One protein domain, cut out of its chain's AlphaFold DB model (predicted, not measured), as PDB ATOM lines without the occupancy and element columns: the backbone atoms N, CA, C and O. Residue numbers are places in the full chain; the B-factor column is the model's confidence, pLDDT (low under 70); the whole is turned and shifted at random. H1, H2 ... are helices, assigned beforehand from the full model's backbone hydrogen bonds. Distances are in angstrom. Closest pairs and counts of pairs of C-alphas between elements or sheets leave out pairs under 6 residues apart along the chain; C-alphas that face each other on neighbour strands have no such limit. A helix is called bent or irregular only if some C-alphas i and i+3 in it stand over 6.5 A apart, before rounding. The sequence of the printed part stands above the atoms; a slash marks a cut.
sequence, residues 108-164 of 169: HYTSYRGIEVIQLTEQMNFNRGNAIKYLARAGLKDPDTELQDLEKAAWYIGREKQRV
ATOM      1  N   HIS A 108      23.423  20.137 -22.684       60.06
ATOM      2  CA  HIS A 108      24.595  20.454 -23.505       60.06
ATOM      3  C   HIS A 108      25.932  19.849 -23.018       60.06
ATOM      4  O   HIS A 108      26.963  20.159 -23.607       60.06
ATOM      5  N   TYR A 109      25.941  19.007 -21.976       51.47
ATOM      6  CA  TYR A 109      27.130  18.271 -21.505       51.47
ATOM      7  C   TYR A 109      26.996  16.741 -21.568       51.47
ATOM      8  O   TYR A 109      27.919  16.038 -21.161       51.47
ATOM      9  N   THR A 110      25.894  16.218 -22.107       56.03
ATOM     10  CA  THR A 110      25.626  14.765 -22.193       56.03
ATOM     11  C   THR A 110      25.708  14.219 -23.624       56.03
ATOM     12  O   THR A 110      25.670  13.008 -23.855       56.03
ATOM     13  N   SER A 111      25.912  15.106 -24.604       54.88
ATOM     14  CA  SER A 111      25.920  14.799 -26.040       54.88
ATOM     15  C   SER A 111      27.062  13.881 -26.492       54.88
ATOM     16  O   SER A 111      27.001  13.295 -27.574       54.88
ATOM     17  N   TYR A 112      28.111  13.710 -25.682       58.62
ATOM     18  CA  TYR A 112      29.246  12.846 -26.012       58.62
ATOM     19  C   TYR A 112      28.992  11.417 -25.549       58.62
ATOM     20  O   TYR A 112      29.505  10.970 -24.527       58.62
ATOM     21  N   ARG A 113      28.215  10.675 -26.348       56.53
ATOM     22  CA  ARG A 113      27.976   9.232 -26.156       56.53
ATOM     23  C   ARG A 113      27.423   8.876 -24.764       56.53
ATOM     24  O   ARG A 113      27.727   7.801 -24.254       56.53
ATOM     25  N   GLY A 114      26.638   9.768 -24.154       55.28
ATOM     26  CA  GLY A 114      26.026   9.546 -22.841       55.28
ATOM     27  C   GLY A 114      26.997   9.607 -21.659       55.28
ATOM     28  O   GLY A 114      26.629   9.202 -20.561       55.28
ATOM     29  N   ILE A 115      28.227  10.090 -21.865       61.84
ATOM     30  CA  ILE A 115      29.180  10.347 -20.783       61.84
ATOM     31  C   ILE A 115      28.971  11.778 -20.300       61.84
ATOM     32  O   ILE A 115      29.076  12.729 -21.076       61.84
ATOM     33  N   GLU A 116      28.720  11.925 -19.006       68.44
ATOM     34  CA  GLU A 116      28.651  13.223 -18.351       68.44
ATOM     35  C   GLU A 116      30.046  13.865 -18.335       68.44
ATOM     36  O   GLU A 116      31.006  13.302 -17.801       68.44
ATOM     37  N   VAL A 117      30.189  15.071 -18.895       70.81
ATOM     38  CA  VAL A 117      31.485  15.784 -18.961       70.81
ATOM     39  C   VAL A 117      32.120  15.965 -17.577       70.81
ATOM     40  O   VAL A 117      33.349  15.996 -17.460       70.81
ATOM     41  N   ILE A 118      31.316  16.034 -16.512       72.81
ATOM     42  CA  ILE A 118      31.824  16.104 -15.137       72.81
ATOM     43  C   ILE A 118      32.628  14.850 -14.753       72.81
ATOM     44  O   ILE A 118      33.730  14.995 -14.232       72.81
ATOM     45  N   GLN A 119      32.187  13.645 -15.138       72.88
ATOM     46  CA  GLN A 119      32.881  12.385 -14.822       72.88
ATOM     47  C   GLN A 119      34.300  12.338 -15.407       72.88
ATOM     48  O   GLN A 119      35.217  11.774 -14.813       72.88
ATOM     49  N   LEU A 120      34.497  12.951 -16.578       75.75
ATOM     50  CA  LEU A 120      35.811  13.071 -17.203       75.75
ATOM     51  C   LEU A 120      36.647  14.190 -16.567       75.75
ATOM     52  O   LEU A 120      37.850  14.038 -16.350       75.75
ATOM     53  N   THR A 121      36.028  15.342 -16.310       81.69
ATOM     54  CA  THR A 121      36.744  16.560 -15.906       81.69
ATOM     55  C   THR A 121      37.080  16.620 -14.417       81.69
ATOM     56  O   THR A 121      38.037  17.310 -14.066       81.69
ATOM     57  N   GLU A 122      36.406  15.845 -13.562       82.62
ATOM     58  CA  GLU A 122      36.734  15.682 -12.135       82.62
ATOM     59  C   GLU A 122      38.150  15.144 -11.899       82.62
ATOM     60  O   GLU A 122      38.801  15.499 -10.917       82.62
ATOM     61  N   GLN A 123      38.668  14.330 -12.821       84.50
ATOM     62  CA  GLN A 123      40.022  13.774 -12.726       84.50
ATOM     63  C   GLN A 123      41.100  14.711 -13.290       84.50
ATOM     64  O   GLN A 123      42.279  14.354 -13.367       84.50
ATOM     65  N   MET A 124      40.717  15.914 -13.722       85.50
ATOM     66  CA  MET A 124      41.601  16.855 -14.394       85.50
ATOM     67  C   MET A 124      41.902  18.076 -13.536       85.50
ATOM     68  O   MET A 124      41.134  18.487 -12.674       85.50
ATOM     69  N   ASN A 125      43.036  18.719 -13.816       88.38
ATOM     70  CA  ASN A 125      43.300  20.026 -13.226       88.38
ATOM     71  C   ASN A 125      42.331  21.085 -13.778       88.38
ATOM     72  O   ASN A 125      41.760  20.929 -14.860       88.38
ATOM     73  N   PHE A 126      42.212  22.199 -13.054       88.38
ATOM     74  CA  PHE A 126      41.281  23.282 -13.374       88.38
ATOM     75  C   PHE A 126      41.350  23.749 -14.835       88.38
ATOM     76  O   PHE A 126      40.314  23.958 -15.465       88.38
ATOM     77  N   ASN A 127      42.554  23.888 -15.402       88.88
ATOM     78  CA  ASN A 127      42.707  24.360 -16.775       88.88
ATOM     79  C   ASN A 127      42.195  23.327 -17.789       88.88
ATOM     80  O   ASN A 127      41.428  23.665 -18.686       88.88
ATOM     81  N   ARG A 128      42.589  22.060 -17.633       90.75
ATOM     82  CA  ARG A 128      42.190  20.966 -18.534       90.75
ATOM     83  C   ARG A 128      40.692  20.682 -18.454       90.75
ATOM     84  O   ARG A 128      40.049  20.577 -19.493       90.75
ATOM     85  N   GLY A 129      40.140  20.633 -17.240       89.25
ATOM     86  CA  GLY A 129      38.710  20.418 -17.024       89.25
ATOM     87  C   GLY A 129      37.864  21.504 -17.690       89.25
ATOM     88  O   GLY A 129      36.935  21.202 -18.434       89.25
ATOM     89  N   ASN A 130      38.240  22.778 -17.526       90.19
ATOM     90  CA  ASN A 130      37.546  23.873 -18.206       90.19
ATOM     91  C   ASN A 130      37.714  23.832 -19.729       90.19
ATOM     92  O   ASN A 130      36.749  24.109 -20.436       90.19
ATOM     93  N   ALA A 131      38.891  23.473 -20.247       90.69
ATOM     94  CA  ALA A 131      39.089  23.345 -21.689       90.69
ATOM     95  C   ALA A 131      38.141  22.298 -22.295       90.69
ATOM     96  O   ALA A 131      37.445  22.598 -23.261       90.69
ATOM     97  N   ILE A 132      38.050  21.111 -21.685       90.56
ATOM     98  CA  ILE A 132      37.120  20.060 -22.122       90.56
ATOM     99  C   ILE A 132      35.672  20.508 -21.976       90.56
ATOM    100  O   ILE A 132      34.893  20.289 -22.892       90.56
ATOM    101  N   LYS A 133      35.318  21.189 -20.881       87.88
ATOM    102  CA  LYS A 133      33.981  21.764 -20.697       87.88
ATOM    103  C   LYS A 133      33.579  22.650 -21.881       87.88
ATOM    104  O   LYS A 133      32.496  22.482 -22.419       87.88
ATOM    105  N   TYR A 134      34.430  23.582 -22.313       88.12
ATOM    106  CA  TYR A 134      34.081  24.452 -23.442       88.12
ATOM    107  C   TYR A 134      34.086  23.715 -24.786       88.12
ATOM    108  O   TYR A 134      33.184  23.943 -25.585       88.12
ATOM    109  N   LEU A 135      35.021  22.784 -25.010       88.75
ATOM    110  CA  LEU A 135      35.000  21.923 -26.203       88.75
ATOM    111  C   LEU A 135      33.711  21.108 -26.287       88.75
ATOM    112  O   LEU A 135      33.114  21.018 -27.350       88.75
ATOM    113  N   ALA A 136      33.274  20.562 -25.154       84.62
ATOM    114  CA  ALA A 136      32.069  19.765 -25.062       84.62
ATOM    115  C   ALA A 136      30.776  20.589 -25.106       84.62
ATOM    116  O   ALA A 136      29.705  20.008 -25.130       84.62
ATOM    117  N   ARG A 137      30.852  21.923 -25.087       84.75
ATOM    118  CA  ARG A 137      29.684  22.811 -25.155       84.75
ATOM    119  C   ARG A 137      29.532  23.503 -26.507       84.75
ATOM    120  O   ARG A 137      28.422  23.913 -26.854       84.75
ATOM    121  N   ALA A 138      30.632  23.656 -27.239       87.50
ATOM    122  CA  ALA A 138      30.695  24.404 -28.484       87.50
ATOM    123  C   ALA A 138      29.610  23.936 -29.473       87.50
ATOM    124  O   ALA A 138      29.514  22.754 -29.789       87.50
ATOM    125  N   GLY A 139      28.744  24.864 -29.893       81.94
ATOM    126  CA  GLY A 139      27.647  24.602 -30.832       81.94
ATOM    127  C   GLY A 139      26.444  23.837 -30.258       81.94
ATOM    128  O   GLY A 139      25.420  23.742 -30.926       81.94
ATOM    129  N   LEU A 140      26.523  23.330 -29.021       78.94
ATOM    130  CA  LEU A 140      25.435  22.578 -28.377       78.94
ATOM    131  C   LEU A 140      24.536  23.452 -27.507       78.94
ATOM    132  O   LEU A 140      23.342  23.191 -27.398       78.94
ATOM    133  N   LYS A 141      25.107  24.480 -26.867       75.25
ATOM    134  CA  LYS A 141      24.315  25.450 -26.100       75.25
ATOM    135  C   LYS A 141      23.597  26.441 -27.018       75.25
ATOM    136  O   LYS A 141      22.435  26.751 -26.790       75.25
ATOM    137  N   ASP A 142      24.321  26.956 -28.002       78.00
ATOM    138  CA  ASP A 142      23.843  27.874 -29.032       78.00
ATOM    139  C   ASP A 142      24.829  27.780 -30.215       78.00
ATOM    140  O   ASP A 142      26.036  27.956 -29.977       78.00
ATOM    141  N   PRO A 143      24.373  27.480 -31.448       80.62
ATOM    142  CA  PRO A 143      25.229  27.409 -32.633       80.62
ATOM    143  C   PRO A 143      26.107  28.652 -32.832       80.62
ATOM    144  O   PRO A 143      27.277  28.529 -33.189       80.62
ATOM    145  N   ASP A 144      25.596  29.841 -32.501       84.12
ATOM    146  CA  ASP A 144      26.315  31.108 -32.684       84.12
ATOM    147  C   ASP A 144      27.444  31.302 -31.652       84.12
ATOM    148  O   ASP A 144      28.310  32.169 -31.797       84.12
ATOM    149  N   THR A 145      27.471  30.475 -30.601       80.44
ATOM    150  CA  THR A 145      28.490  30.520 -29.539       80.44
ATOM    151  C   THR A 145      29.625  29.517 -29.729       80.44
ATOM    152  O   THR A 145      30.551  29.499 -28.914       80.44
ATOM    153  N   GLU A 146      29.605  28.716 -30.803       86.31
ATOM    154  CA  GLU A 146      30.627  27.700 -31.077       86.31
ATOM    155  C   GLU A 146      32.037  28.301 -31.086       86.31
ATOM    156  O   GLU A 146      32.896  27.875 -30.314       86.31
ATOM    157  N   LEU A 147      32.257  29.359 -31.877       89.25
ATOM    158  CA  LEU A 147      33.565  30.011 -31.967       89.25
ATOM    159  C   LEU A 147      34.023  30.559 -30.608       89.25
ATOM    160  O   LEU A 147      35.171  30.363 -30.214       89.25
ATOM    161  N   GLN A 148      33.114  31.186 -29.858       87.50
ATOM    162  CA  GLN A 148      33.423  31.744 -28.543       87.50
ATOM    163  C   GLN A 148      33.837  30.654 -27.539       87.50
ATOM    164  O   GLN A 148      34.699  30.871 -26.684       87.50
ATOM    165  N   ASP A 149      33.215  29.479 -27.605       88.69
ATOM    166  CA  ASP A 149      33.561  28.351 -26.746       88.69
ATOM    167  C   ASP A 149      34.894  27.711 -27.152       88.69
ATOM    168  O   ASP A 149      35.713  27.412 -26.278       88.69
ATOM    169  N   LEU A 150      35.192  27.621 -28.452       92.19
ATOM    170  CA  LEU A 150      36.510  27.205 -28.941       92.19
ATOM    171  C   LEU A 150      37.624  28.165 -28.488       92.19
ATOM    172  O   LEU A 150      38.677  27.720 -28.024       92.19
ATOM    173  N   GLU A 151      37.389  29.477 -28.541       90.50
ATOM    174  CA  GLU A 151      38.333  30.491 -28.053       90.50
ATOM    175  C   GLU A 151      38.583  30.372 -26.543       90.50
ATOM    176  O   GLU A 151      39.731  30.420 -26.087       90.50
ATOM    177  N   LYS A 152      37.530  30.148 -25.744       88.44
ATOM    178  CA  LYS A 152      37.672  29.903 -24.300       88.44
ATOM    179  C   LYS A 152      38.464  28.630 -24.024       88.44
ATOM    180  O   LYS A 152      39.343  28.643 -23.161       88.44
ATOM    181  N   ALA A 153      38.198  27.545 -24.752       93.38
ATOM    182  CA  ALA A 153      38.972  26.313 -24.626       93.38
ATOM    183  C   ALA A 153      40.463  26.561 -24.918       93.38
ATOM    184  O   ALA A 153      41.322  26.181 -24.118       93.38
ATOM    185  N   ALA A 154      40.769  27.273 -26.007       93.06
ATOM    186  CA  ALA A 154      42.134  27.641 -26.373       93.06
ATOM    187  C   ALA A 154      42.825  28.480 -25.283       93.06
ATOM    188  O   ALA A 154      43.990  28.232 -24.957       93.06
ATOM    189  N   TRP A 155      42.105  29.416 -24.657       91.94
ATOM    190  CA  TRP A 155      42.619  30.226 -23.551       91.94
ATOM    191  C   TRP A 155      43.046  29.376 -22.343       91.94
ATOM    192  O   TRP A 155      44.160  29.533 -21.830       91.94
ATOM    193  N   TYR A 156      42.210  28.423 -21.918       92.56
ATOM    194  CA  TYR A 156      42.540  27.516 -20.811       92.56
ATOM    195  C   TYR A 156      43.729  26.603 -21.134       92.56
ATOM    196  O   TYR A 156      44.593  26.388 -20.279       92.56
ATOM    197  N   ILE A 157      43.834  26.121 -22.376       96.19
ATOM    198  CA  ILE A 157      45.003  25.360 -22.835       96.19
ATOM    199  C   ILE A 157      46.269  26.223 -22.817       96.19
ATOM    200  O   ILE A 157      47.323  25.744 -22.403       96.19
ATOM    201  N   GLY A 158      46.184  27.500 -23.193       93.19
ATOM    202  CA  GLY A 158      47.302  28.441 -23.093       93.19
ATOM    203  C   GLY A 158      47.857  28.539 -21.669       93.19
ATOM    204  O   GLY A 158      49.067  28.428 -21.462       93.19
ATOM    205  N   ARG A 159      46.974  28.649 -20.673       93.12
ATOM    206  CA  ARG A 159      47.362  28.661 -19.252       93.12
ATOM    207  C   ARG A 159      47.952  27.336 -18.792       93.12
ATOM    208  O   ARG A 159      48.922  27.319 -18.036       93.12
ATOM    209  N   GLU A 160      47.394  26.221 -19.251       94.75
ATOM    210  CA  GLU A 160      47.947  24.903 -18.943       94.75
ATOM    211  C   GLU A 160      49.351  24.727 -19.525       94.75
ATOM    212  O   GLU A 160      50.229  24.198 -18.844       94.75
ATOM    213  N   LYS A 161      49.594  25.230 -20.741       94.56
ATOM    214  CA  LYS A 161      50.930  25.254 -21.348       94.56
ATOM    215  C   LYS A 161      51.905  26.074 -20.509       94.56
ATOM    216  O   LYS A 161      52.975  25.564 -20.201       94.56
ATOM    217  N   GLN A 162      51.528  27.279 -20.076       93.44
ATOM    218  CA  GLN A 162      52.366  28.110 -19.199       93.44
ATOM    219  C   GLN A 162      52.707  27.391 -17.887       93.44
ATOM    220  O   GLN A 162      53.873  27.336 -17.497       93.44
ATOM    221  N   ARG A 163      51.707  26.761 -17.250       92.81
ATOM    222  CA  ARG A 163      51.895  25.970 -16.024       92.81
ATOM    223  C   ARG A 163      52.884  24.823 -16.233       92.81
ATOM    224  O   ARG A 163      53.765  24.622 -15.402       92.81
ATOM    225  N   VAL A 164      52.740  24.068 -17.325       91.88
ATOM    226  CA  VAL A 164      53.628  22.941 -17.669       91.88
ATOM    227  C   VAL A 164      55.039  23.422 -18.012       91.88
ATOM    228  O   VAL A 164      56.008  22.777 -17.630       91.88
TER     229      VAL A 164
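AT A GLANCE: This is residues 108 to 164 of the 169 residues of an uncharacterized protein of Streptomyces cacaoi subsp. cacaoi (UniProt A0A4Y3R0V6). A helical hairpin of H2 and the much longer H3 makes one flat slab, with the short helix H1 packed on H2 and far from H3, so that H2 is in the middle. The end of H3 runs on past H2. The 57 printed residues hold three named helices, H1, H2 and H3 in chain order, and no named strand; the class is all helix. The whole is compact, with a radius of gyration of the C-alphas of 11.4 A and spans of 31 by 25 by 11 A.

IN THESE COORDINATES: H1 is residues 117 to 121, beginning at C-alpha 117 (31.485, 15.784, -18.961). H2 is residues 126 to 135, 14.3 A long. H3 is residues 143 to 164, 32.4 A long, ending at C-alpha 164 (53.628, 22.941, -17.669); it is irregular, with C-alphas 144 and 147 7.4 A apart.

HOW THE PARTS SIT: H1 touches H2, the closest C-alphas being those of Thr 121 and Gly 129, 4.5 A apart. H2 and H3 touch as a helical hairpin, opposite ways at a shallow tilt of 24 degrees; their closest C-alphas, of Ala 131 and Ala 153, are 4.2 A apart. H1 and H3 are apart. Every O i to N i+4 pair is within hydrogen-bond range in H1 and H2, and 16 of 18 in H3.

THE WHOLE: The C-alphas of Gly 114 and Gln 162 are the two farthest apart, at 32.4 A. The printed part has no cut; the link H1 to H2 is tight and H2 to H3 short. Residues 108 to 116 are under pLDDT 70.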